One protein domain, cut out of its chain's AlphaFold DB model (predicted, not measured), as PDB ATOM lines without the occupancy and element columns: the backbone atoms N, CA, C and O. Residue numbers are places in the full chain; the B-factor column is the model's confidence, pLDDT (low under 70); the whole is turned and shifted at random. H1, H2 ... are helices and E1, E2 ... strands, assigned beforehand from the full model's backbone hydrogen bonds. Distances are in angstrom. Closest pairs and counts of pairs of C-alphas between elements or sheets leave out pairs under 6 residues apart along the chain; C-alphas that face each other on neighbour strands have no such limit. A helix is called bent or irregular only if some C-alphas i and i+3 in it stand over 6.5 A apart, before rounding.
ATOM      1  N   GLU A   6     -40.502  31.971 -45.158       96.31
ATOM      2  CA  GLU A   6     -39.415  31.148 -45.664       96.31
ATOM      3  C   GLU A   6     -38.181  32.005 -45.981       96.31
ATOM      4  O   GLU A   6     -38.217  32.952 -46.767       96.31
ATOM      5  N   ILE A   7     -37.046  31.651 -45.379       97.19
ATOM      6  CA  ILE A   7     -35.755  32.306 -45.595       97.19
ATOM      7  C   ILE A   7     -34.766  31.282 -46.129       97.19
ATOM      8  O   ILE A   7     -34.637  30.184 -45.585       97.19
ATOM      9  N   LYS A   8     -34.005  31.664 -47.152       96.81
ATOM     10  CA  LYS A   8     -32.917  30.847 -47.682       96.81
ATOM     11  C   LYS A   8     -31.579  31.533 -47.473       96.81
ATOM     12  O   LYS A   8     -31.334  32.624 -47.986       96.81
ATOM     13  N   PHE A   9     -30.703  30.882 -46.722       96.94
ATOM     14  CA  PHE A   9     -29.347  31.357 -46.494       96.94
ATOM     15  C   PHE A   9     -28.394  30.753 -47.521       96.94
ATOM     16  O   PHE A   9     -28.422  29.547 -47.765       96.94
ATOM     17  N   TRP A  10     -27.509  31.588 -48.049       95.56
ATOM     18  CA  TRP A  10     -26.450  31.242 -48.986       95.56
ATOM     19  C   TRP A  10     -25.115  31.728 -48.450       95.56
ATOM     20  O   TRP A  10     -24.981  32.865 -48.010       95.56
ATOM     21  N   GLY A  11     -24.099  30.881 -48.509       93.44
ATOM     22  CA  GLY A  11     -22.745  31.262 -48.141       93.44
ATOM     23  C   GLY A  11     -21.757  30.174 -48.506       93.44
ATOM     24  O   GLY A  11     -22.081  29.229 -49.222       93.44
ATOM     25  N   ARG A  12     -20.539  30.294 -47.998       91.06
ATOM     26  CA  ARG A  12     -19.493  29.285 -48.174       91.06
ATOM     27  C   ARG A  12     -19.308  28.452 -46.916       91.06
ATOM     28  O   ARG A  12     -19.525  28.924 -45.795       91.06
ATOM     29  N   GLY A  13     -18.839  27.218 -47.092       88.06
ATOM     30  CA  GLY A  13     -18.382  26.387 -45.981       88.06
ATOM     31  C   GLY A  13     -17.390  27.152 -45.095       88.06
ATOM     32  O   GLY A  13     -16.412  27.699 -45.598       88.06
ATOM     33  N   GLY A  14     -17.669  27.216 -43.790       85.81
ATOM     34  CA  GLY A  14     -16.885  27.977 -42.806       85.81
ATOM     35  C   GLY A  14     -17.456  29.351 -42.426       85.81
ATOM     36  O   GLY A  14     -17.134  29.846 -41.354       85.81
ATOM     37  N   GLN A  15     -18.370  29.936 -43.212       89.00
ATOM     38  CA  GLN A  15     -18.976  31.245 -42.895       89.00
ATOM     39  C   GLN A  15     -20.109  31.176 -41.859       89.00
ATOM     40  O   GLN A  15     -20.634  32.199 -41.431       89.00
ATOM     41  N   GLY A  16     -20.506  29.970 -41.444       89.75
ATOM     42  CA  GLY A  16     -21.508  29.791 -40.396       89.75
ATOM     43  C   GLY A  16     -22.960  29.947 -40.856       89.75
ATOM     44  O   GLY A  16     -23.802  30.257 -40.020       89.75
ATOM     45  N   VAL A  17     -23.259  29.681 -42.136       93.19
ATOM     46  CA  VAL A  17     -24.617  29.657 -42.732       93.19
ATOM     47  C   VAL A  17     -25.597  28.825 -41.896       93.19
ATOM     48  O   VAL A  17     -26.620  29.322 -41.437       93.19
ATOM     49  N   VAL A  18     -25.244  27.563 -41.637       92.06
ATOM     50  CA  VAL A  18     -26.078  26.618 -40.871       92.06
ATOM     51  C   VAL A  18     -26.248  27.065 -39.421       92.06
ATOM     52  O   VAL A  18     -27.308  26.918 -38.822       92.06
ATOM     53  N   ILE A  19     -25.195  27.634 -38.842       92.44
ATOM     54  CA  ILE A  19     -25.255  28.151 -37.478       92.44
ATOM     55  C   ILE A  19     -26.187  29.361 -37.406       92.44
ATOM     56  O   ILE A  19     -26.955  29.467 -36.452       92.44
ATOM     57  N   ALA A  20     -26.171  30.232 -38.419       94.25
ATOM     58  CA  ALA A  20     -27.063  31.381 -38.485       94.25
ATOM     59  C   ALA A  20     -28.535  30.943 -38.464       94.25
ATOM     60  O   ALA A  20     -29.300  31.403 -37.617       94.25
ATOM     61  N   SER A  21     -28.912  29.993 -39.326       95.12
ATOM     62  CA  SER A  21     -30.292  29.499 -39.399       95.12
ATOM     63  C   SER A  21     -30.740  28.809 -38.104       95.12
ATOM     64  O   SER A  21     -31.880  28.980 -37.672       95.12
ATOM     65  N   ILE A  22     -29.842  28.080 -37.430       94.06
ATOM     66  CA  ILE A  22     -30.129  27.448 -36.133       94.06
ATOM     67  C   ILE A  22     -30.348  28.495 -35.036       94.06
ATOM     68  O   ILE A  22     -31.288  28.361 -34.254       94.06
ATOM     69  N   ILE A  23     -29.500  29.527 -34.954       94.81
ATOM     70  CA  ILE A  23     -29.655  30.604 -33.962       94.81
ATOM     71  C   ILE A  23     -30.975  31.345 -34.192       94.81
ATOM     72  O   ILE A  23     -31.708  31.579 -33.233       94.81
ATOM     73  N   LEU A  24     -31.311  31.655 -35.449       95.38
ATOM     74  CA  LEU A  24     -32.582  32.297 -35.778       95.38
ATOM     75  C   LEU A  24     -33.779  31.421 -35.383       95.38
ATOM     76  O   LEU A  24     -34.756  31.923 -34.837       95.38
ATOM     77  N   GLY A  25     -33.679  30.102 -35.571       94.62
ATOM     78  CA  GLY A  25     -34.698  29.159 -35.109       94.62
ATOM     79  C   GLY A  25     -34.849  29.113 -33.596       94.62
ATOM     80  O   GLY A  25     -35.968  29.063 -33.099       94.62
ATOM     81  N   LYS A  26     -33.746  29.199 -32.847       94.06
ATOM     82  CA  LYS A  26     -33.815  29.333 -31.386       94.06
ATOM     83  C   LYS A  26     -34.497  30.635 -30.973       94.06
ATOM     84  O   LYS A  26     -35.356  30.602 -30.101       94.06
ATOM     85  N   ALA A  27     -34.167  31.749 -31.629       94.81
ATOM     86  CA  ALA A  27     -34.809  33.038 -31.376       94.81
ATOM     87  C   ALA A  27     -36.320  32.988 -31.657       94.81
ATOM     88  O   ALA A  27     -37.115  33.458 -30.852       94.81
ATOM     89  N   ALA A  28     -36.726  32.343 -32.750       94.12
ATOM     90  CA  ALA A  28     -38.131  32.124 -33.073       94.12
ATOM     91  C   ALA A  28     -38.871  31.289 -32.016       94.12
ATOM     92  O   ALA A  28     -39.979  31.645 -31.623       94.12
ATOM     93  N   VAL A  29     -38.253  30.212 -31.519       93.25
ATOM     94  CA  VAL A  29     -38.836  29.378 -30.456       93.25
ATOM     95  C   VAL A  29     -38.969  30.159 -29.147       93.25
ATOM     96  O   VAL A  29     -39.996  30.048 -28.483       93.25
ATOM     97  N   LEU A  30     -37.984  30.993 -28.796       93.12
ATOM     98  CA  LEU A  30     -38.084  31.906 -27.647       93.12
ATOM     99  C   LEU A  30     -39.227  32.918 -27.810       93.12
ATOM    100  O   LEU A  30     -39.859  33.295 -26.828       93.12
ATOM    101  N   PHE A  31     -39.524  33.313 -29.047       92.00
ATOM    102  CA  PHE A  31     -40.665  34.159 -29.393       92.00
ATOM    103  C   PHE A  31     -41.994  33.383 -29.540       92.00
ATOM    104  O   PHE A  31     -42.969  33.922 -30.052       92.00
ATOM    105  N   ASN A  32     -42.060  32.124 -29.085       92.62
ATOM    106  CA  ASN A  32     -43.232  31.242 -29.176       92.62
ATOM    107  C   ASN A  32     -43.731  30.964 -30.606       92.62
ATOM    108  O   ASN A  32     -44.915  30.704 -30.809       92.62
ATOM    109  N   LYS A  33     -42.835  30.970 -31.598       92.94
ATOM    110  CA  LYS A  33     -43.142  30.541 -32.967       92.94
ATOM    111  C   LYS A  33     -42.564  29.167 -33.277       92.94
ATOM    112  O   LYS A  33     -41.573  28.725 -32.691       92.94
ATOM    113  N   TYR A  34     -43.157  28.495 -34.256       94.00
ATOM    114  CA  TYR A  34     -42.612  27.266 -34.809       94.00
ATOM    115  C   TYR A  34     -41.531  27.602 -35.825       94.00
ATOM    116  O   TYR A  34     -41.758  28.362 -36.762       94.00
ATOM    117  N   ALA A  35     -40.355  27.002 -35.657       94.94
ATOM    118  CA  ALA A  35     -39.242  27.177 -36.573       94.94
ATOM    119  C   ALA A  35     -38.687  25.839 -37.054       94.94
ATOM    120  O   ALA A  35     -38.585  24.872 -36.296       94.94
ATOM    121  N   LEU A  36     -38.282  25.797 -38.321       94.62
ATOM    122  CA  LEU A  36     -37.588  24.663 -38.916       94.62
ATOM    123  C   LEU A  36     -36.356  25.160 -39.669       94.62
ATOM    124  O   LEU A  36     -36.473  25.953 -40.593       94.62
ATOM    125  N   SER A  37     -35.185  24.647 -39.297       93.50
ATOM    126  CA  SER A  37     -33.929  24.871 -40.013       93.50
ATOM    127  C   SER A  37     -33.474  23.561 -40.650       93.50
ATOM    128  O   SER A  37     -33.294  22.566 -39.946       93.50
ATOM    129  N   ALA A  38     -33.252  23.566 -41.961       92.19
ATOM    130  CA  ALA A  38     -32.780  22.427 -42.735       92.19
ATOM    131  C   ALA A  38     -31.504  22.815 -43.504       92.19
ATOM    132  O   ALA A  38     -31.580  23.549 -44.491       92.19
ATOM    133  N   PRO A  39     -30.317  22.366 -43.064       90.44
ATOM    134  CA  PRO A  39     -29.088  22.616 -43.800       90.44
ATOM    135  C   PRO A  39     -29.024  21.766 -45.070       90.44
ATOM    136  O   PRO A  39     -29.483  20.625 -45.102       90.44
ATOM    137  N   LYS A  40     -28.385  22.315 -46.100       85.88
ATOM    138  CA  LYS A  40     -28.048  21.625 -47.340       85.88
ATOM    139  C   LYS A  40     -26.552  21.746 -47.589       85.88
ATOM    140  O   LYS A  40     -26.022  22.829 -47.852       85.88
ATOM    141  N   PHE A  41     -25.887  20.604 -47.512       77.19
ATOM    142  CA  PHE A  41     -24.470  20.469 -47.807       77.19
ATOM    143  C   PHE A  41     -24.317  20.010 -49.260       77.19
ATOM    144  O   PHE A  41     -24.960  19.048 -49.678       77.19
ATOM    145  N   GLY A  42     -23.520  20.739 -50.045       70.56
ATOM    146  CA  GLY A  42     -23.083  20.284 -51.366       70.56
ATOM    147  C   GLY A  42     -21.956  19.254 -51.251       70.56
ATOM    148  O   GLY A  42     -21.812  18.587 -50.229       70.56
ATOM    149  N   ALA A  43     -21.104  19.160 -52.276       65.81
ATOM    150  CA  ALA A  43     -19.856  18.408 -52.163       65.81
ATOM    151  C   ALA A  43     -19.020  18.998 -51.012       65.81
ATOM    152  O   ALA A  43     -18.597  20.152 -51.093       65.81
ATOM    153  N   GLU A  44     -18.828  18.236 -49.935       60.19
ATOM    154  CA  GLU A  44     -18.194  18.681 -48.688       60.19
ATOM    155  C   GLU A  44     -16.710  19.035 -48.898       60.19
ATOM    156  O   GLU A  44     -15.798  18.251 -48.651       60.19
ATOM    157  N   ARG A  45     -16.462  20.250 -49.391       73.62
ATOM    158  CA  ARG A  45     -15.145  20.880 -49.522       73.62
ATOM    159  C   ARG A  45     -15.203  22.262 -48.874       73.62
ATOM    160  O   ARG A  45     -16.197  22.978 -49.007       73.62
ATOM    161  N   GLY A  46     -14.141  22.654 -48.170       72.38
ATOM    162  CA  GLY A  46     -14.027  24.003 -47.609       72.38
ATOM    163  C   GLY A  46     -14.202  25.061 -48.703       72.38
ATOM    164  O   GLY A  46     -13.639  24.927 -49.787       72.38
ATOM    165  N   GLY A  47     -15.020  26.085 -48.452       74.50
ATOM    166  CA  GLY A  47     -15.298  27.139 -49.432       74.50
ATOM    167  C   GLY A  47     -16.354  26.810 -50.498       74.50
ATOM    168  O   GLY A  47     -16.733  27.720 -51.242       74.50
ATOM    169  N   ALA A  48     -16.860  25.572 -50.564       84.88
ATOM    170  CA  ALA A  48     -17.981  25.229 -51.438       84.88
ATOM    171  C   ALA A  48     -19.261  25.980 -51.015       84.88
ATOM    172  O   ALA A  48     -19.404  26.305 -49.828       84.88
ATOM    173  N   PRO A  49     -20.190  26.256 -51.950       89.19
ATOM    174  CA  PRO A  49     -21.492  26.821 -51.617       89.19
ATOM    175  C   PRO A  49     -22.247  25.926 -50.627       89.19
ATOM    176  O   PRO A  49     -22.391  24.720 -50.830       89.19
ATOM    177  N   VAL A  50     -22.725  26.530 -49.546       91.88
ATOM    178  CA  VAL A  50     -23.544  25.904 -48.508       91.88
ATOM    179  C   VAL A  50     -24.827  26.702 -48.392       91.88
ATOM    180  O   VAL A  50     -24.802  27.935 -48.376       91.88
ATOM    181  N   THR A  51     -25.943  25.990 -48.277       93.94
ATOM    182  CA  THR A  51     -27.251  26.612 -48.091       93.94
ATOM    183  C   THR A  51     -27.922  26.114 -46.825       93.94
ATOM    184  O   THR A  51     -27.626  25.028 -46.321       93.94
ATOM    185  N   ALA A  52     -28.815  26.928 -46.278       95.31
ATOM    186  CA  ALA A  52     -29.710  26.503 -45.217       95.31
ATOM    187  C   ALA A  52     -31.098  27.084 -45.462       95.31
ATOM    188  O   ALA A  52     -31.256  28.290 -45.642       95.31
ATOM    189  N   ASP A  53     -32.087  26.202 -45.450       96.25
ATOM    190  CA  ASP A  53     -33.493  26.554 -45.542       96.25
ATOM    191  C   ASP A  53     -34.012  26.820 -44.124       96.25
ATOM    192  O   ASP A  53     -33.775  26.034 -43.201       96.25
ATOM    193  N   PHE A  54     -34.718  27.927 -43.938       96.81
ATOM    194  CA  PHE A  54     -35.315  28.322 -42.672       96.81
ATOM    195  C   PHE A  54     -36.791  28.647 -42.870       96.81
ATOM    196  O   PHE A  54     -37.159  29.350 -43.803       96.81
ATOM    197  N   ARG A  55     -37.636  28.141 -41.978       95.81
ATOM    198  CA  ARG A  55     -39.078  28.383 -41.982       95.81
ATOM    199  C   ARG A  55     -39.529  28.842 -40.617       95.81
ATOM    200  O   ARG A  55     -39.068  28.298 -39.613       95.81
ATOM    201  N   LEU A  56     -40.466  29.773 -40.609       95.12
ATOM    202  CA  LEU A  56     -41.135  30.299 -39.434       95.12
ATOM    203  C   LEU A  56     -42.644  30.216 -39.651       95.12
ATOM    204  O   LEU A  56     -43.121  30.570 -40.721       95.12
ATOM    205  N   ALA A  57     -43.396  29.779 -38.652       94.19
ATOM    206  CA  ALA A  57     -44.851  29.787 -38.688       94.19
ATOM    207  C   ALA A  57     -45.417  29.975 -37.277       94.19
ATOM    208  O   ALA A  57     -44.748  29.668 -36.287       94.19
ATOM    209  N   ASP A  58     -46.659  30.444 -37.189       91.50
ATOM    210  CA  ASP A  58     -47.379  30.532 -35.913       91.50
ATOM    211  C   ASP A  58     -47.898  29.155 -35.452       91.50
ATOM    212  O   ASP A  58     -48.099  28.935 -34.262       91.50
ATOM    213  N   ASP A  59     -48.001  28.193 -36.378       91.19
ATOM    214  CA  ASP A  59     -48.431  26.814 -36.139       91.19
ATOM    215  C   ASP A  59     -47.378  25.777 -36.555       91.19
ATOM    216  O   ASP A  59     -46.402  26.055 -37.258       91.19
ATOM    217  N   LYS A  60     -47.604  24.521 -36.153       91.19
ATOM    218  CA  LYS A  60     -46.714  23.392 -36.442       91.19
ATOM    219  C   LYS A  60     -46.410  23.247 -37.941       91.19
ATOM    220  O   LYS A  60     -47.291  23.004 -38.760       91.19
ATOM    221  N   ILE A  61     -45.118  23.245 -38.267       92.06
ATOM    222  CA  ILE A  61     -44.615  23.073 -39.636       92.06
ATOM    223  C   ILE A  61     -44.558  21.582 -40.009       92.06
ATOM    224  O   ILE A  61     -43.833  20.796 -39.388       92.06
ATOM    225  N   SER A  62     -45.290  21.188 -41.055       89.94
ATOM    226  CA  SER A  62     -45.239  19.844 -41.661       89.94
ATOM    227  C   SER A  62     -44.333  19.764 -42.899       89.94
ATOM    228  O   SER A  62     -43.899  18.672 -43.263       89.94
ATOM    229  N   ALA A  63     -44.003  20.901 -43.520       88.62
ATOM    230  CA  ALA A  63     -43.180  20.973 -44.724       88.62
ATOM    231  C   ALA A  63     -41.737  20.493 -44.470       88.62
ATOM    232  O   ALA A  63     -41.000  21.073 -43.672       88.62
ATOM    233  N   ARG A  64     -41.323  19.431 -45.174       87.06
ATOM    234  CA  ARG A  64     -39.958  18.857 -45.126       87.06
ATOM    235  C   ARG A  64     -39.213  18.935 -46.462       87.06
ATOM    236  O   ARG A  64     -38.113  18.405 -46.576       87.06
ATOM    237  N   TYR A  65     -39.803  19.580 -47.462       91.38
ATOM    238  CA  TYR A  65     -39.216  19.746 -48.789       91.38
ATOM    239  C   TYR A  65     -38.325  21.004 -48.860       91.38
ATOM    240  O   TYR A  65     -38.436  21.888 -48.005       91.38
ATOM    241  N   PRO A  66     -37.424  21.109 -49.849       92.81
ATOM    242  CA  PRO A  66     -36.626  22.314 -50.087       92.81
ATOM    243  C   PRO A  66     -37.436  23.587 -50.333       92.81
ATOM    244  O   PRO A  66     -38.482  23.524 -50.966       92.81
ATOM    245  N   ILE A  67     -36.924  24.747 -49.923       94.81
ATOM    246  CA  ILE A  67     -37.548  26.033 -50.276       94.81
ATOM    247  C   ILE A  67     -37.249  26.362 -51.747       94.81
ATOM    248  O   ILE A  67     -36.075  26.480 -52.136       94.81
ATOM    249  N   ALA A  68     -38.310  26.495 -52.550       93.12
ATOM    250  CA  ALA A  68     -38.238  26.880 -53.959       93.12
ATOM    251  C   ALA A  68     -38.293  28.403 -54.134       93.12
ATOM    252  O   ALA A  68     -37.385  28.948 -54.746       93.12
ATOM    253  N   ASN A  69     -39.288  29.062 -53.523       94.81
ATOM    254  CA  ASN A  69     -39.542  30.499 -53.661       94.81
ATOM    255  C   ASN A  69     -39.550  31.206 -52.288       94.81
ATOM    256  O   ASN A  69     -40.629  31.421 -51.737       94.81
ATOM    257  N   PRO A  70     -38.384  31.509 -51.679       96.25
ATOM    258  CA  PRO A  70     -38.323  32.145 -50.360       96.25
ATOM    259  C   PRO A  70     -38.878  33.577 -50.347       96.25
ATOM    260  O   PRO A  70     -38.796  34.300 -51.339       96.25
ATOM    261  N   ASP A  71     -39.325  34.028 -49.171       96.69
ATOM    262  CA  ASP A  71     -39.661  35.428 -48.874       96.69
ATOM    263  C   ASP A  71     -38.427  36.314 -48.721       96.69
ATOM    264  O   ASP A  71     -38.453  37.521 -48.992       96.69
ATOM    265  N   CYS A  72     -37.337  35.712 -48.245       97.31
ATOM    266  CA  CYS A  72     -36.067  36.385 -48.065       97.31
ATOM    267  C   CYS A  72     -34.896  35.485 -48.447       97.31
ATOM    268  O   CYS A  72     -34.809  34.329 -48.029       97.31
ATOM    269  N   ILE A  73     -33.928  36.058 -49.154       97.69
ATOM    270  CA  ILE A  73     -32.620  35.442 -49.369       97.69
ATOM    271  C   ILE A  73     -31.571  36.209 -48.569       97.69
ATOM    272  O   ILE A  73     -31.529  37.438 -48.586       97.69
ATOM    273  N   VAL A  74     -30.718  35.474 -47.856       97.88
ATOM    274  CA  VAL A  74     -29.594  36.028 -47.094       97.88
ATOM    275  C   VAL A  74     -28.298  35.482 -47.672       97.88
ATOM    276  O   VAL A  74     -28.047  34.282 -47.600       97.88
ATOM    277  N   VAL A  75     -27.464  36.355 -48.224       96.56
ATOM    278  CA  VAL A  75     -26.209  36.001 -48.892       96.56
ATOM    279  C   VAL A  75     -25.025  36.463 -48.044       96.56
ATOM    280  O   VAL A  75     -24.800  37.656 -47.862       96.56
ATOM    281  N   LEU A  76     -24.244  35.515 -47.526       95.12
ATOM    282  CA  LEU A  76     -23.065  35.770 -46.692       95.12
ATOM    283  C   LEU A  76     -21.819  36.152 -47.514       95.12
ATOM    284  O   LEU A  76     -20.844  36.639 -46.938       95.12
ATOM    285  N   ASP A  77     -21.841  35.945 -48.831       92.00
ATOM    286  CA  ASP A  77     -20.760  36.277 -49.766       92.00
ATOM    287  C   ASP A  77     -21.341  36.785 -51.093       92.00
ATOM    288  O   ASP A  77     -21.956  36.009 -51.828       92.00
ATOM    289  N   GLU A  78     -21.136  38.069 -51.412       92.50
ATOM    290  CA  GLU A  78     -21.639  38.683 -52.651       92.50
ATOM    291  C   GLU A  78     -21.186  37.954 -53.928       92.50
ATOM    292  O   GLU A  78     -21.911  37.957 -54.920       92.50
ATOM    293  N   GLY A  79     -20.035  37.272 -53.908       92.19
ATOM    294  CA  GLY A  79     -19.521  36.528 -55.061       92.19
ATOM    295  C   GLY A  79     -20.270  35.226 -55.365       92.19
ATOM    296  O   GLY A  79     -19.970  34.579 -56.365       92.19
ATOM    297  N   LEU A  80     -21.210  34.811 -54.509       92.00
ATOM    298  CA  LEU A  80     -22.080  33.659 -54.764       92.00
ATOM    299  C   LEU A  80     -23.357  34.024 -55.517       92.00
ATOM    300  O   LEU A  80     -24.093  33.115 -55.884       92.00
ATOM    301  N   ILE A  81     -23.644  35.312 -55.716       94.69
ATOM    302  CA  ILE A  81     -24.878  35.752 -56.366       94.69
ATOM    303  C   ILE A  81     -24.862  35.303 -57.833       94.69
ATOM    304  O   ILE A  81     -24.017  35.732 -58.617       94.69
ATOM    305  N   THR A  82     -25.821  34.458 -58.199       93.69
ATOM    306  CA  THR A  82     -26.074  34.009 -59.573       93.69
ATOM    307  C   THR A  82     -27.510  34.351 -59.978       93.69
ATOM    308  O   THR A  82     -28.355  34.505 -59.088       93.69
ATOM    309  N   PRO A  83     -27.822  34.437 -61.287       93.06
ATOM    310  CA  PRO A  83     -29.197  34.631 -61.754       93.06
ATOM    311  C   PRO A  83     -30.170  33.620 -61.138       93.06
ATOM    312  O   PRO A  83     -31.185  34.011 -60.589       93.06
ATOM    313  N   GLU A  84     -29.781  32.345 -61.056       91.38
ATOM    314  CA  GLU A  84     -30.594  31.272 -60.462       91.38
ATOM    315  C   GLU A  84     -31.004  31.530 -58.999       91.38
ATOM    316  O   GLU A  84     -32.099  31.156 -58.582       91.38
ATOM    317  N   ILE A  85     -30.135  32.155 -58.191       93.75
ATOM    318  CA  ILE A  85     -30.467  32.516 -56.802       93.75
ATOM    319  C   ILE A  85     -31.507  33.629 -56.794       93.75
ATOM    320  O   ILE A  85     -32.459  33.579 -56.018       93.75
ATOM    321  N   ILE A  86     -31.309  34.629 -57.642       95.50
ATOM    322  CA  ILE A  86     -32.146  35.820 -57.712       95.50
ATOM    323  C   ILE A  86     -33.529  35.480 -58.266       95.50
ATOM    324  O   ILE A  86     -34.523  35.861 -57.659       95.50
ATOM    325  N   ASP A  87     -33.588  34.666 -59.316       94.25
ATOM    326  CA  ASP A  87     -34.825  34.188 -59.938       94.25
ATOM    327  C   ASP A  87     -35.643  33.285 -59.002       94.25
ATOM    328  O   ASP A  87     -36.845  33.116 -59.191       94.25
ATOM    329  N   SER A  88     -35.008  32.701 -57.977       95.00
ATOM    330  CA  SER A  88     -35.725  31.946 -56.946       95.00
ATOM    331  C   SER A  88     -36.436  32.844 -55.931       95.00
ATOM    332  O   SER A  88     -37.349  32.385 -55.259       95.00
ATOM    333  N   LEU A  89     -36.038  34.109 -55.768       96.69
ATOM    334  CA  LEU A  89     -36.664  35.002 -54.793       96.69
ATOM    335  C   LEU A  89     -38.085  35.359 -55.238       96.69
ATOM    336  O   LEU A  89     -38.299  35.758 -56.379       96.69
ATOM    337  N   ARG A  90     -39.059  35.269 -54.325       94.50
ATOM    338  CA  ARG A  90     -40.433  35.669 -54.647       94.50
ATOM    339  C   ARG A  90     -40.523  37.159 -55.005       94.50
ATOM    340  O   ARG A  90     -39.748  37.978 -54.499       94.50
ATOM    341  N   ASP A  91     -41.558  37.529 -55.752       90.50
ATOM    342  CA  ASP A  91     -41.845  38.927 -56.080       90.50
ATOM    343  C   ASP A  91     -41.941  39.810 -54.826       90.50
ATOM    344  O   ASP A  91     -42.554  39.448 -53.813       90.50
ATOM    345  N   ASN A  92     -41.327  40.996 -54.892       87.75
ATOM    346  CA  ASN A  92     -41.208  41.939 -53.771       87.75
ATOM    347  C   ASN A  92     -40.532  41.347 -52.512       87.75
ATOM    348  O   ASN A  92     -40.679  41.878 -51.401       87.75
ATOM    349  N   GLY A  93     -39.792  40.245 -52.673       93.44
ATOM    350  CA  GLY A  93     -39.005  39.606 -51.630       93.44
ATOM    351  C   GLY A  93     -37.894  40.501 -51.077       93.44
ATOM    352  O   GLY A  93     -37.606  41.595 -51.575       93.44
ATOM    353  N   CYS A  94     -37.278  40.038 -49.992       95.94
ATOM    354  CA  CYS A  94     -36.150  40.712 -49.356       95.94
ATOM    355  C   CYS A  94     -34.827  40.039 -49.738       95.94
ATOM    356  O   CYS A  94     -34.715  38.813 -49.722       95.94
ATOM    357  N   LEU A  95     -33.807  40.840 -50.031       96.94
ATOM    358  CA  LEU A  95     -32.458  40.366 -50.309       96.94
ATOM    359  C   LEU A  95     -31.478  41.037 -49.347       96.94
ATOM    360  O   LEU A  95     -31.294  42.251 -49.376       96.94
ATOM    361  N   ILE A  96     -30.846  40.241 -48.488       97.50
ATOM    362  CA  ILE A  96     -29.862  40.713 -47.509       97.50
ATOM    363  C   ILE A  96     -28.486  40.228 -47.947       97.50
ATOM    364  O   ILE A  96     -28.248  39.023 -48.001       97.50
ATOM    365  N   ILE A  97     -27.575  41.151 -48.245       97.50
ATOM    366  CA  ILE A  97     -26.259  40.835 -48.812       97.50
ATOM    367  C   ILE A  97     -25.158  41.302 -47.864       97.50
ATOM    368  O   ILE A  97     -25.116  42.461 -47.450       97.50
ATOM    369  N   ASN A  98     -24.220  40.412 -47.553       96.56
ATOM    370  CA  ASN A  98     -22.962  40.805 -46.939       96.56
ATOM    371  C   ASN A  98     -22.062  41.479 -47.984       96.56
ATOM    372  O   ASN A  98     -21.397  40.806 -48.772       96.56
ATOM    373  N   SER A  99     -22.065  42.809 -47.991       95.94
ATOM    374  CA  SER A  99     -21.260  43.640 -48.879       95.94
ATOM    375  C   SER A  99     -20.983  44.993 -48.232       95.94
ATOM    376  O   SER A  99     -21.829  45.546 -47.530       95.94
ATOM    377  N   ALA A 100     -19.805  45.549 -48.515       94.62
ATOM    378  CA  ALA A 100     -19.478  46.935 -48.190       94.62
ATOM    379  C   ALA A 100     -20.163  47.942 -49.134       94.62
ATOM    380  O   ALA A 100     -20.193  49.139 -48.845       94.62
ATOM    381  N   LYS A 101     -20.702  47.478 -50.268       96.12
ATOM    382  CA  LYS A 101     -21.409  48.321 -51.235       96.12
ATOM    383  C   LYS A 101     -22.796  48.703 -50.699       96.12
ATOM    384  O   LYS A 101     -23.440  47.906 -50.008       96.12
ATOM    385  N   PRO A 102     -23.289  49.912 -51.006       95.81
ATOM    386  CA  PRO A 102     -24.629  50.325 -50.615       95.81
ATOM    387  C   PRO A 102     -25.712  49.543 -51.389       95.81
ATOM    388  O   PRO A 102     -25.466  49.110 -52.514       95.81
ATOM    389  N   PRO A 103     -26.948  49.422 -50.859       95.62
ATOM    390  CA  PRO A 103     -28.021  48.657 -51.509       95.62
ATOM    391  C   PRO A 103     -28.362  49.128 -52.926       95.62
ATOM    392  O   PRO A 103     -28.714  48.322 -53.782       95.62
ATOM    393  N   LYS A 104     -28.208  50.433 -53.186       95.19
ATOM    394  CA  LYS A 104     -28.446  51.044 -54.500       95.19
ATOM    395  C   LYS A 104     -27.576  50.455 -55.608       95.19
ATOM    396  O   LYS A 104     -27.973  50.552 -56.755       95.19
ATOM    397  N   ASP A 105     -26.431  49.856 -55.284       95.25
ATOM    398  CA  ASP A 105     -25.535  49.273 -56.284       95.25
ATOM    399  C   ASP A 105     -26.063  47.925 -56.793       95.25
ATOM    400  O   ASP A 105     -25.592  47.444 -57.812       95.25
ATOM    401  N   PHE A 106     -27.064  47.338 -56.129       95.00
ATOM    402  CA  PHE A 106     -27.646  46.033 -56.449       95.00
ATOM    403  C   PHE A 106     -29.026  46.125 -57.118       95.00
ATOM    404  O   PHE A 106     -29.718  45.118 -57.246       95.00
ATOM    405  N   PHE A 107     -29.439  47.313 -57.572       91.19
ATOM    406  CA  PHE A 107     -30.733  47.529 -58.240       91.19
ATOM    407  C   PHE A 107     -30.932  46.646 -59.484       91.19
ATOM    408  O   PHE A 107     -32.056  46.296 -59.831       91.19
ATOM    409  N   TYR A 108     -29.832  46.269 -60.145       91.56
ATOM    410  CA  TYR A 108     -29.830  45.419 -61.334       91.56
ATOM    411  C   TYR A 108     -30.261  43.973 -61.047       91.56
ATOM    412  O   TYR A 108     -30.518  43.225 -61.985       91.56
ATOM    413  N   LEU A 109     -30.335  43.569 -59.772       92.19
ATOM    414  CA  LEU A 109     -30.809  42.244 -59.374       92.19
ATOM    415  C   LEU A 109     -32.336  42.118 -59.455       92.19
ATOM    416  O   LEU A 109     -32.837  41.011 -59.360       92.19
ATOM    417  N   GLY A 110     -33.079  43.212 -59.635       90.50
ATOM    418  CA  GLY A 110     -34.532  43.177 -59.802       90.50
ATOM    419  C   GLY A 110     -35.293  43.988 -58.749       90.50
ATOM    420  O   GLY A 110     -34.684  44.669 -57.918       90.50
ATOM    421  N   PRO A 111     -36.637  43.949 -58.780       91.75
ATOM    422  CA  PRO A 111     -37.511  44.789 -57.960       91.75
ATOM    423  C   PRO A 111     -37.654  44.258 -56.521       91.75
ATOM    424  O   PRO A 111     -38.755  44.046 -56.015       91.75
ATOM    425  N   PHE A 112     -36.529  44.025 -55.847       94.56
ATOM    426  CA  PHE A 112     -36.482  43.480 -54.492       94.56
ATOM    427  C   PHE A 112     -36.153  44.550 -53.454       94.56
ATOM    428  O   PHE A 112     -35.493  45.554 -53.733       94.56
ATOM    429  N   ARG A 113     -36.558  44.307 -52.205       94.56
ATOM    430  CA  ARG A 113     -36.087  45.109 -51.072       94.56
ATOM    431  C   ARG A 113     -34.678  44.657 -50.715       94.56
ATOM    432  O   ARG A 113     -34.508  43.606 -50.104       94.56
ATOM    433  N   VAL A 114     -33.677  45.445 -51.098       96.00
ATOM    434  CA  VAL A 114     -32.271  45.117 -50.840       96.00
ATOM    435  C   VAL A 114     -31.778  45.790 -49.560       96.00
ATOM    436  O   VAL A 114     -31.942  46.994 -49.371       96.00
ATOM    437  N   ALA A 115     -31.117  45.017 -48.703       96.25
ATOM    438  CA  ALA A 115     -30.341  45.505 -47.572       96.25
ATOM    439  C   ALA A 115     -28.907  44.975 -47.670       96.25
ATOM    440  O   ALA A 115     -28.685  43.815 -48.016       96.25
ATOM    441  N   THR A 116     -27.925  45.812 -47.340       96.94
ATOM    442  CA  THR A 116     -26.515  45.415 -47.326       96.94
ATOM    443  C   THR A 116     -25.915  45.615 -45.945       96.94
ATOM    444  O   THR A 116     -26.325  46.496 -45.186       96.94
ATOM    445  N   ILE A 117     -24.955  44.764 -45.595       96.25
ATOM    446  CA  ILE A 117     -24.190  44.874 -44.358       96.25
ATOM    447  C   ILE A 117     -22.730  44.526 -44.613       96.25
ATOM    448  O   ILE A 117     -22.424  43.475 -45.166       96.25
ATOM    449  N   ASP A 118     -21.816  45.364 -44.134       95.19
ATOM    450  CA  ASP A 118     -20.390  45.043 -44.119       95.19
ATOM    451  C   ASP A 118     -20.054  44.189 -42.890       95.19
ATOM    452  O   ASP A 118     -19.478  44.641 -41.894       95.19
ATOM    453  N   ALA A 119     -20.479  42.926 -42.935       94.00
ATOM    454  CA  ALA A 119     -20.385  42.016 -41.801       94.00
ATOM    455  C   ALA A 119     -18.932  41.801 -41.364       94.00
ATOM    456  O   ALA A 119     -18.662  41.647 -40.172       94.00
ATOM    457  N   LYS A 120     -18.004  41.806 -42.330       91.31
ATOM    458  CA  LYS A 120     -16.572  41.580 -42.118       91.31
ATOM    459  C   LYS A 120     -15.942  42.722 -41.325       91.31
ATOM    460  O   LYS A 120     -15.307  42.463 -40.302       91.31
ATOM    461  N   ASN A 121     -16.125  43.968 -41.766       91.75
ATOM    462  CA  ASN A 121     -15.526  45.113 -41.081       91.75
ATOM    463  C   ASN A 121     -16.200  45.383 -39.735       91.75
ATOM    464  O   ASN A 121     -15.511  45.726 -38.775       91.75
ATOM    465  N   ILE A 122     -17.514  45.152 -39.619       93.06
ATOM    466  CA  ILE A 122     -18.218  45.235 -38.332       93.06
ATOM    467  C   ILE A 122     -17.649  44.201 -37.354       93.06
ATOM    468  O   ILE A 122     -17.255  44.561 -36.246       93.06
ATOM    469  N   ALA A 123     -17.548  42.934 -37.761       91.56
ATOM    470  CA  ALA A 123     -17.019  41.881 -36.900       91.56
ATOM    471  C   ALA A 123     -15.577  42.179 -36.455       91.56
ATOM    472  O   ALA A 123     -15.273  42.094 -35.265       91.56
ATOM    473  N   ALA A 124     -14.715  42.618 -37.378       89.50
ATOM    474  CA  ALA A 124     -13.340  42.998 -37.063       89.50
ATOM    475  C   ALA A 124     -13.264  44.192 -36.094       89.50
ATOM    476  O   ALA A 124     -12.483  44.162 -35.143       89.50
ATOM    477  N   LYS A 125     -14.098  45.221 -36.296       91.25
ATOM    478  CA  LYS A 125     -14.150  46.418 -35.443       91.25
ATOM    479  C   LYS A 125     -14.531  46.090 -33.998       91.25
ATOM    480  O   LYS A 125     -13.983  46.693 -33.080       91.25
ATOM    481  N   TYR A 126     -15.455  45.152 -33.801       89.69
ATOM    482  CA  TYR A 126     -15.969  44.780 -32.478       89.69
ATOM    483  C   TYR A 126     -15.310  43.528 -31.877       89.69
ATOM    484  O   TYR A 126     -15.742  43.060 -30.826       89.69
ATOM    485  N   GLY A 127     -14.265  42.979 -32.508       86.69
ATOM    486  CA  GLY A 127     -13.554  41.798 -32.000       86.69
ATOM    487  C   GLY A 127     -14.394  40.515 -32.010       86.69
ATOM    488  O   GLY A 127     -14.226  39.646 -31.156       86.69
ATOM    489  N   ILE A 128     -15.328  40.402 -32.956       86.12
ATOM    490  CA  ILE A 128     -16.191  39.232 -33.131       86.12
ATOM    491  C   ILE A 128     -15.452  38.222 -34.024       86.12
ATOM    492  O   ILE A 128     -15.490  38.298 -35.252       86.12
ATOM    493  N   GLY A 129     -14.752  37.277 -33.395       83.81
ATOM    494  CA  GLY A 129     -13.822  36.361 -34.071       83.81
ATOM    495  C   GLY A 129     -12.375  36.857 -34.015       83.81
ATOM    496  O   GLY A 129     -12.045  37.718 -33.199       83.81
ATOM    497  N   THR A 130     -11.498  36.306 -34.858       80.38
ATOM    498  CA  THR A 130     -10.131  36.838 -35.015       80.38
ATOM    499  C   THR A 130     -10.075  37.820 -36.181       80.38
ATOM    500  O   THR A 130     -11.014  37.922 -36.971       80.38
ATOM    501  N   ARG A 131      -8.969  38.559 -36.312       73.25
ATOM    502  CA  ARG A 131      -8.793  39.509 -37.418       73.25
ATOM    503  C   ARG A 131      -8.715  38.795 -38.773       73.25
ATOM    504  O   ARG A 131      -9.152  39.339 -39.783       73.25
ATOM    505  N   GLU A 132      -8.190  37.573 -38.777       75.19
ATOM    506  CA  GLU A 132      -8.030  36.707 -39.946       75.19
ATOM    507  C   GLU A 132      -9.320  35.942 -40.272       75.19
ATOM    508  O   GLU A 132      -9.619  35.704 -41.441       75.19
ATOM    509  N   LEU A 133     -10.097  35.581 -39.244       77.00
ATOM    510  CA  LEU A 133     -11.348  34.831 -39.350       77.00
ATOM    511  C   LEU A 133     -12.465  35.554 -38.579       77.00
ATOM    512  O   LEU A 133     -12.885  35.096 -37.507       77.00
ATOM    513  N   PRO A 134     -12.946  36.698 -39.101       80.44
ATOM    514  CA  PRO A 134     -14.077  37.395 -38.512       80.44
ATOM    515  C   PRO A 134     -15.326  36.516 -38.599       80.44
ATOM    516  O   PRO A 134     -15.624  35.920 -39.637       80.44
ATOM    517  N   ILE A 135     -16.075  36.450 -37.503       86.06
ATOM    518  CA  ILE A 135     -17.318  35.682 -37.433       86.06
ATOM    519  C   ILE A 135     -18.436  36.571 -37.995       86.06
ATOM    520  O   ILE A 135     -18.942  37.464 -37.318       86.06
ATOM    521  N   THR A 136     -18.786  36.357 -39.264       90.12
ATOM    522  CA  THR A 136     -19.752  37.192 -40.001       90.12
ATOM    523  C   THR A 136     -21.207  36.763 -39.820       90.12
ATOM    524  O   THR A 136     -22.117  37.553 -40.043       90.12
ATOM    525  N   ASN A 137     -21.469  35.527 -39.396       91.56
ATOM    526  CA  ASN A 137     -22.841  35.040 -39.247       91.56
ATOM    527  C   ASN A 137     -23.641  35.799 -38.172       91.56
ATOM    528  O   ASN A 137     -24.819  36.077 -38.379       91.56
ATOM    529  N   THR A 138     -23.028  36.170 -37.048       89.94
ATOM    530  CA  THR A 138     -23.698  36.898 -35.959       89.94
ATOM    531  C   THR A 138     -24.020  38.336 -36.339       89.94
ATOM    532  O   THR A 138     -25.107  38.819 -36.029       89.94
ATOM    533  N   THR A 139     -23.118  39.015 -37.048       93.00
ATOM    534  CA  THR A 139     -23.366  40.372 -37.551       93.00
ATOM    535  C   THR A 139     -24.479  40.371 -38.598       93.00
ATOM    536  O   THR A 139     -25.370  41.217 -38.543       93.00
ATOM    537  N   ILE A 140     -24.506  39.366 -39.477       95.19
ATOM    538  CA  ILE A 140     -25.580  39.182 -40.463       95.19
ATOM    539  C   ILE A 140     -26.917  38.888 -39.786       95.19
ATOM    540  O   ILE A 140     -27.925  39.461 -40.185       95.19
ATOM    541  N   LEU A 141     -26.953  38.070 -38.730       94.81
ATOM    542  CA  LEU A 141     -28.186  37.844 -37.970       94.81
ATOM    543  C   LEU A 141     -28.755  39.132 -37.365       94.81
ATOM    544  O   LEU A 141     -29.971  39.300 -37.353       94.81
ATOM    545  N   GLY A 142     -27.899  40.056 -36.920       93.94
ATOM    546  CA  GLY A 142     -28.337  41.384 -36.488       93.94
ATOM    547  C   GLY A 142     -29.028  42.167 -37.610       93.94
ATOM    548  O   GLY A 142     -30.088  42.752 -37.392       93.94
ATOM    549  N   ALA A 143     -28.481  42.123 -38.832       94.50
ATOM    550  CA  ALA A 143     -29.125  42.722 -40.004       94.50
ATOM    551  C   ALA A 143     -30.450  42.035 -40.354       94.50
ATOM    552  O   ALA A 143     -31.428  42.723 -40.630       94.50
ATOM    553  N   VAL A 144     -30.505  40.701 -40.296       95.94
ATOM    554  CA  VAL A 144     -31.728  39.915 -40.531       95.94
ATOM    555  C   VAL A 144     -32.818  40.305 -39.536       95.94
ATOM    556  O   VAL A 144     -33.931  40.610 -39.956       95.94
ATOM    557  N   ALA A 145     -32.495  40.361 -38.240       94.12
ATOM    558  CA  ALA A 145     -33.445  40.770 -37.209       94.12
ATOM    559  C   ALA A 145     -33.975  42.182 -37.461       94.12
ATOM    560  O   ALA A 145     -35.174  42.404 -37.341       94.12
ATOM    561  N   LYS A 146     -33.117  43.125 -37.876       93.94
ATOM    562  CA  LYS A 146     -33.567  44.494 -38.139       93.94
ATOM    563  C   LYS A 146     -34.385  44.631 -39.424       93.94
ATOM    564  O   LYS A 146     -35.409  45.305 -39.429       93.94
ATOM    565  N   ALA A 147     -33.940  44.011 -40.514       92.62
ATOM    566  CA  ALA A 147     -34.590  44.110 -41.821       92.62
ATOM    567  C   ALA A 147     -35.941  43.381 -41.863       92.62
ATOM    568  O   ALA A 147     -36.834  43.770 -42.618       92.62
ATOM    569  N   LEU A 148     -36.088  42.325 -41.059       92.62
ATOM    570  CA  LEU A 148     -37.274  41.474 -41.019       92.62
ATOM    571  C   LEU A 148     -38.034  41.562 -39.687       92.62
ATOM    572  O   LEU A 148     -38.874  40.707 -39.425       92.62
ATOM    573  N   GLU A 149     -37.777  42.588 -38.870       89.88
ATOM    574  CA  GLU A 149     -38.379  42.775 -37.539       89.88
ATOM    575  C   GLU A 149     -39.909  42.625 -37.586       89.88
ATOM    576  O   GLU A 149     -40.486  41.828 -36.849       89.88
ATOM    577  N   ASN A 150     -40.551  43.289 -38.553       87.00
ATOM    578  CA  ASN A 150     -42.004  43.249 -38.743       87.00
ATOM    579  C   ASN A 150     -42.534  41.883 -39.212       87.00
ATOM    580  O   ASN A 150     -43.674  41.543 -38.921       87.00
ATOM    581  N   ALA A 151     -41.736  41.116 -39.960       86.81
ATOM    582  CA  ALA A 151     -42.160  39.828 -40.516       86.81
ATOM    583  C   ALA A 151     -41.948  38.681 -39.516       86.81
ATOM    584  O   ALA A 151     -42.795  37.804 -39.359       86.81
ATOM    585  N   LEU A 152     -40.812  38.687 -38.813       87.88
ATOM    586  CA  LEU A 152     -40.452  37.621 -37.882       87.88
ATOM    587  C   LEU A 152     -41.016  37.868 -36.478       87.88
ATOM    588  O   LEU A 152     -41.317  36.905 -35.774       87.88
ATOM    589  N   GLY A 153     -41.157  39.133 -36.070       87.06
ATOM    590  CA  GLY A 153     -41.420  39.529 -34.681       87.06
ATOM    591  C   GLY A 153     -40.218  39.317 -33.751       87.06
ATOM    592  O   GLY A 153     -40.322  39.477 -32.540       87.06
ATOM    593  N   ILE A 154     -39.062  38.948 -34.307       90.19
ATOM    594  CA  ILE A 154     -37.839  38.679 -33.553       90.19
ATOM    595  C   ILE A 154     -37.091  39.996 -33.364       90.19
ATOM    596  O   ILE A 154     -36.498  40.523 -34.306       90.19
ATOM    597  N   THR A 155     -37.095  40.503 -32.134       92.19
ATOM    598  CA  THR A 155     -36.309  41.678 -31.754       92.19
ATOM    599  C   THR A 155     -34.837  41.318 -31.552       92.19
ATOM    600  O   THR A 155     -34.459  40.152 -31.385       92.19
ATOM    601  N   ILE A 156     -33.982  42.343 -31.528       91.62
ATOM    602  CA  ILE A 156     -32.551  42.157 -31.278       91.62
ATOM    603  C   ILE A 156     -32.270  41.551 -29.895       91.62
ATOM    604  O   ILE A 156     -31.325  40.778 -29.749       91.62
ATOM    605  N   ASP A 157     -33.114  41.830 -28.900       93.00
ATOM    606  CA  ASP A 157     -32.964  41.307 -27.538       93.00
ATOM    607  C   ASP A 157     -33.190  39.793 -27.486       93.00
ATOM    608  O   ASP A 157     -32.381  39.056 -26.915       93.00
ATOM    609  N   ILE A 158     -34.239  39.312 -28.161       93.75
ATOM    610  CA  ILE A 158     -34.539  37.878 -28.278       93.75
ATOM    611  C   ILE A 158     -33.413  37.168 -29.028       93.75
ATOM    612  O   ILE A 158     -32.976  36.086 -28.632       93.75
ATOM    613  N   LEU A 159     -32.899  37.787 -30.094       93.88
ATOM    614  CA  LEU A 159     -31.766  37.245 -30.831       93.88
ATOM    615  C   LEU A 159     -30.510  37.146 -29.947       93.88
ATOM    616  O   LEU A 159     -29.835  36.116 -29.955       93.88
ATOM    617  N   CYS A 160     -30.207  38.177 -29.154       92.25
ATOM    618  CA  CYS A 160     -29.101  38.155 -28.197       92.25
ATOM    619  C   CYS A 160     -29.267  37.032 -27.166       92.25
ATOM    620  O   CYS A 160     -28.311  36.297 -26.901       92.25
ATOM    621  N   GLN A 161     -30.475  36.847 -26.628       92.56
ATOM    622  CA  GLN A 161     -30.778  35.734 -25.730       92.56
ATOM    623  C   GLN A 161     -30.537  34.381 -26.412       92.56
ATOM    624  O   GLN A 161     -29.834  33.533 -25.860       92.56
ATOM    625  N   ALA A 162     -31.022  34.204 -27.643       92.31
ATOM    626  CA  ALA A 162     -30.814  32.982 -28.414       92.31
ATOM    627  C   ALA A 162     -29.326  32.682 -28.652       92.31
ATOM    628  O   ALA A 162     -28.907  31.527 -28.559       92.31
ATOM    629  N   ILE A 163     -28.508  33.704 -28.925       90.31
ATOM    630  CA  ILE A 163     -27.052  33.564 -29.088       90.31
ATOM    631  C   ILE A 163     -26.398  33.107 -27.777       90.31
ATOM    632  O   ILE A 163     -25.549  32.208 -27.796       90.31
ATOM    633  N   MET A 164     -26.799  33.687 -26.641       88.12
ATOM    634  CA  MET A 164     -26.284  33.311 -25.322       88.12
ATOM    635  C   MET A 164     -26.657  31.866 -24.956       88.12
ATOM    636  O   MET A 164     -25.788  31.093 -24.549       88.12
ATOM    637  N   GLU A 165     -27.915  31.470 -25.169       87.00
ATOM    638  CA  GLU A 165     -28.402  30.109 -24.907       87.00
ATOM    639  C   GLU A 165     -27.837  29.072 -25.878       87.00
ATOM    640  O   GLU A 165     -27.657  27.903 -25.528       87.00
ATOM    641  N   ALA A 166     -27.524  29.477 -27.111       78.75
ATOM    642  CA  ALA A 166     -26.913  28.577 -28.070       78.75
ATOM    643  C   ALA A 166     -25.542  28.075 -27.600       78.75
ATOM    644  O   ALA A 166     -25.119  27.008 -28.044       78.75
ATOM    645  N   GLY A 167     -24.870  28.795 -26.689       64.81
ATOM    646  CA  GLY A 167     -23.630  28.345 -26.054       64.81
ATOM    647  C   GLY A 167     -22.476  28.134 -27.037       64.81
ATOM    648  O   GLY A 167     -21.485  27.488 -26.693       64.81
TER     649      GLY A 167
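What this domain is: This is residues 6 to 167 of the 218 residues of the protein "Pyruvate ferredoxin oxidoreductase" of Candidatus Portnoybacteria bacterium CG_4_10_14_0_2_um_filter_44_20 (UniProt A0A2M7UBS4). A twisted wall of six strands has H1 and H5 over one face, each over a different half of the sheet, while H7 crosses H1 and packs on both helices on the side away from the sheet. The short helix H3 covers the E6 edge on the other face, and H4 packs on the first residues of H5, off the sheet. The printed part has 162 residues with seven named helices and six named strands, in the order E1 H1 E2 E3 E4 H2 E5 H3 E6 H4 H5 H6 H7. The sheet runs E2 E3 E1 E4 E5 E6 and is mixed, and the class is mixed, helices and strands. The whole is compact, with a radius of gyration of the C-alphas of 14.8 A, and rounded, spanning 38 by 35 by 33 A.

How they stand to each other: E1, residues 6 to 12, is an inner strand, and a tight link leads to H1, residues 17 to 30. E2, residues 34 to 41, an edge strand, forms a hairpin with E3, residues 49 to 57; they are antiparallel at 167 degrees, with N 36 and O 55 within hydrogen-bond range at 2.9 A. E3 is also antiparallel to E1, at 160 degrees, with N 9 and O 52 at 2.9 A. E1, H1 and E2 make a split strand-helix-strand unit, two strands running the same way with E3 between them in the sheet; its crossover is right-handed. H1 is on the sheet at a height of 8.1 A, over E3 and only just over E2, where 3 of its 14 C-alphas fall, and runs along the strands at 2 degrees to E3 on the local plane. E4, residues 72 to 75, is parallel to E1 at 8 degrees, with N 10 and O 74 at 2.8 A. H2, residues 83 to 87, only grazes the sheet with its residues 85 to 86. E5, residues 94 to 98, is parallel to E4 at 12 degrees, with N 75 and O 96 at 2.8 A. H3, residues 103 to 109, is irregular, with C-alphas 105 and 108 7.7 A apart. E6, residues 113 to 117, the other edge strand, is parallel to E5 at 19 degrees, with N 97 and O 115 at 2.9 A. E4, H2, E5 and E5, H3, E6 are strand-helix-strand units, parallel neighbours with a helix between along the chain, both with right-handed crossovers. H3 is over E6 at a height of 8.4 A over the sheet; their closest C-alphas are those of Pro 103 and Thr 116, 5.5 A apart. H4, residues 119 to 125, is not on the sheet. H5, residues 136 to 147, is on the same face as H1, at a height of 8.9 A, with H3 on the opposite face: three layers, helices on both faces of a sheet. H5 is the hub; its residues 137 to 141 touch H1 at a steep tilt of 46 degrees, the same way, closest at the C-alphas of Ala 20 and Asn 137, 5.6 A. Its residues 136 to 140 touch H4, closest at the C-alphas of Ala 119 and Thr 136, 5.2 A. H6, residues 149 to 152, is close to H5 but not clearly touching, with C-alphas of Ala 145 and Leu 152 closest at 7.7 A. H7, residues 156 to 166, touches H1, closest at the C-alphas of Ala 27 and Ala 162, 5.0 A, and is only just about perpendicular to it at 70.3 degrees. H5 touches H7 with its residues 142 to 146, closest at the C-alphas of Ala 145 and Ile 156, 6.2 A. In H1, H2, H4, H5 and H7 every O i to N i+4 pair is within hydrogen-bond range; in H3 it is 0 of 3, with 2 of 4 O i to N i+3 pairs, and H6 is too short for an O i to N i+4 pair.

Where its parts are: E1 begins at C-alpha 6, (-39.415, 31.148, -45.664), and is 20.2 A long from first to last C-alpha. H1 measures 20.3 A, E2 23.3 A, E3 26.9 A, H5 16.5 A and H7 15.0 A. H7 ends at C-alpha 166, (-26.913, 28.577, -28.070).

The domain as a whole: The two C-alphas farthest apart are those of Asp 59 and Glu 132, 41.8 A. The printed part has no cut. The link from E3 to E4, residues 58 to 71, is long. The mean pLDDT of the printed part is 91.2, and residues 43 to 44 and 167 are under 70.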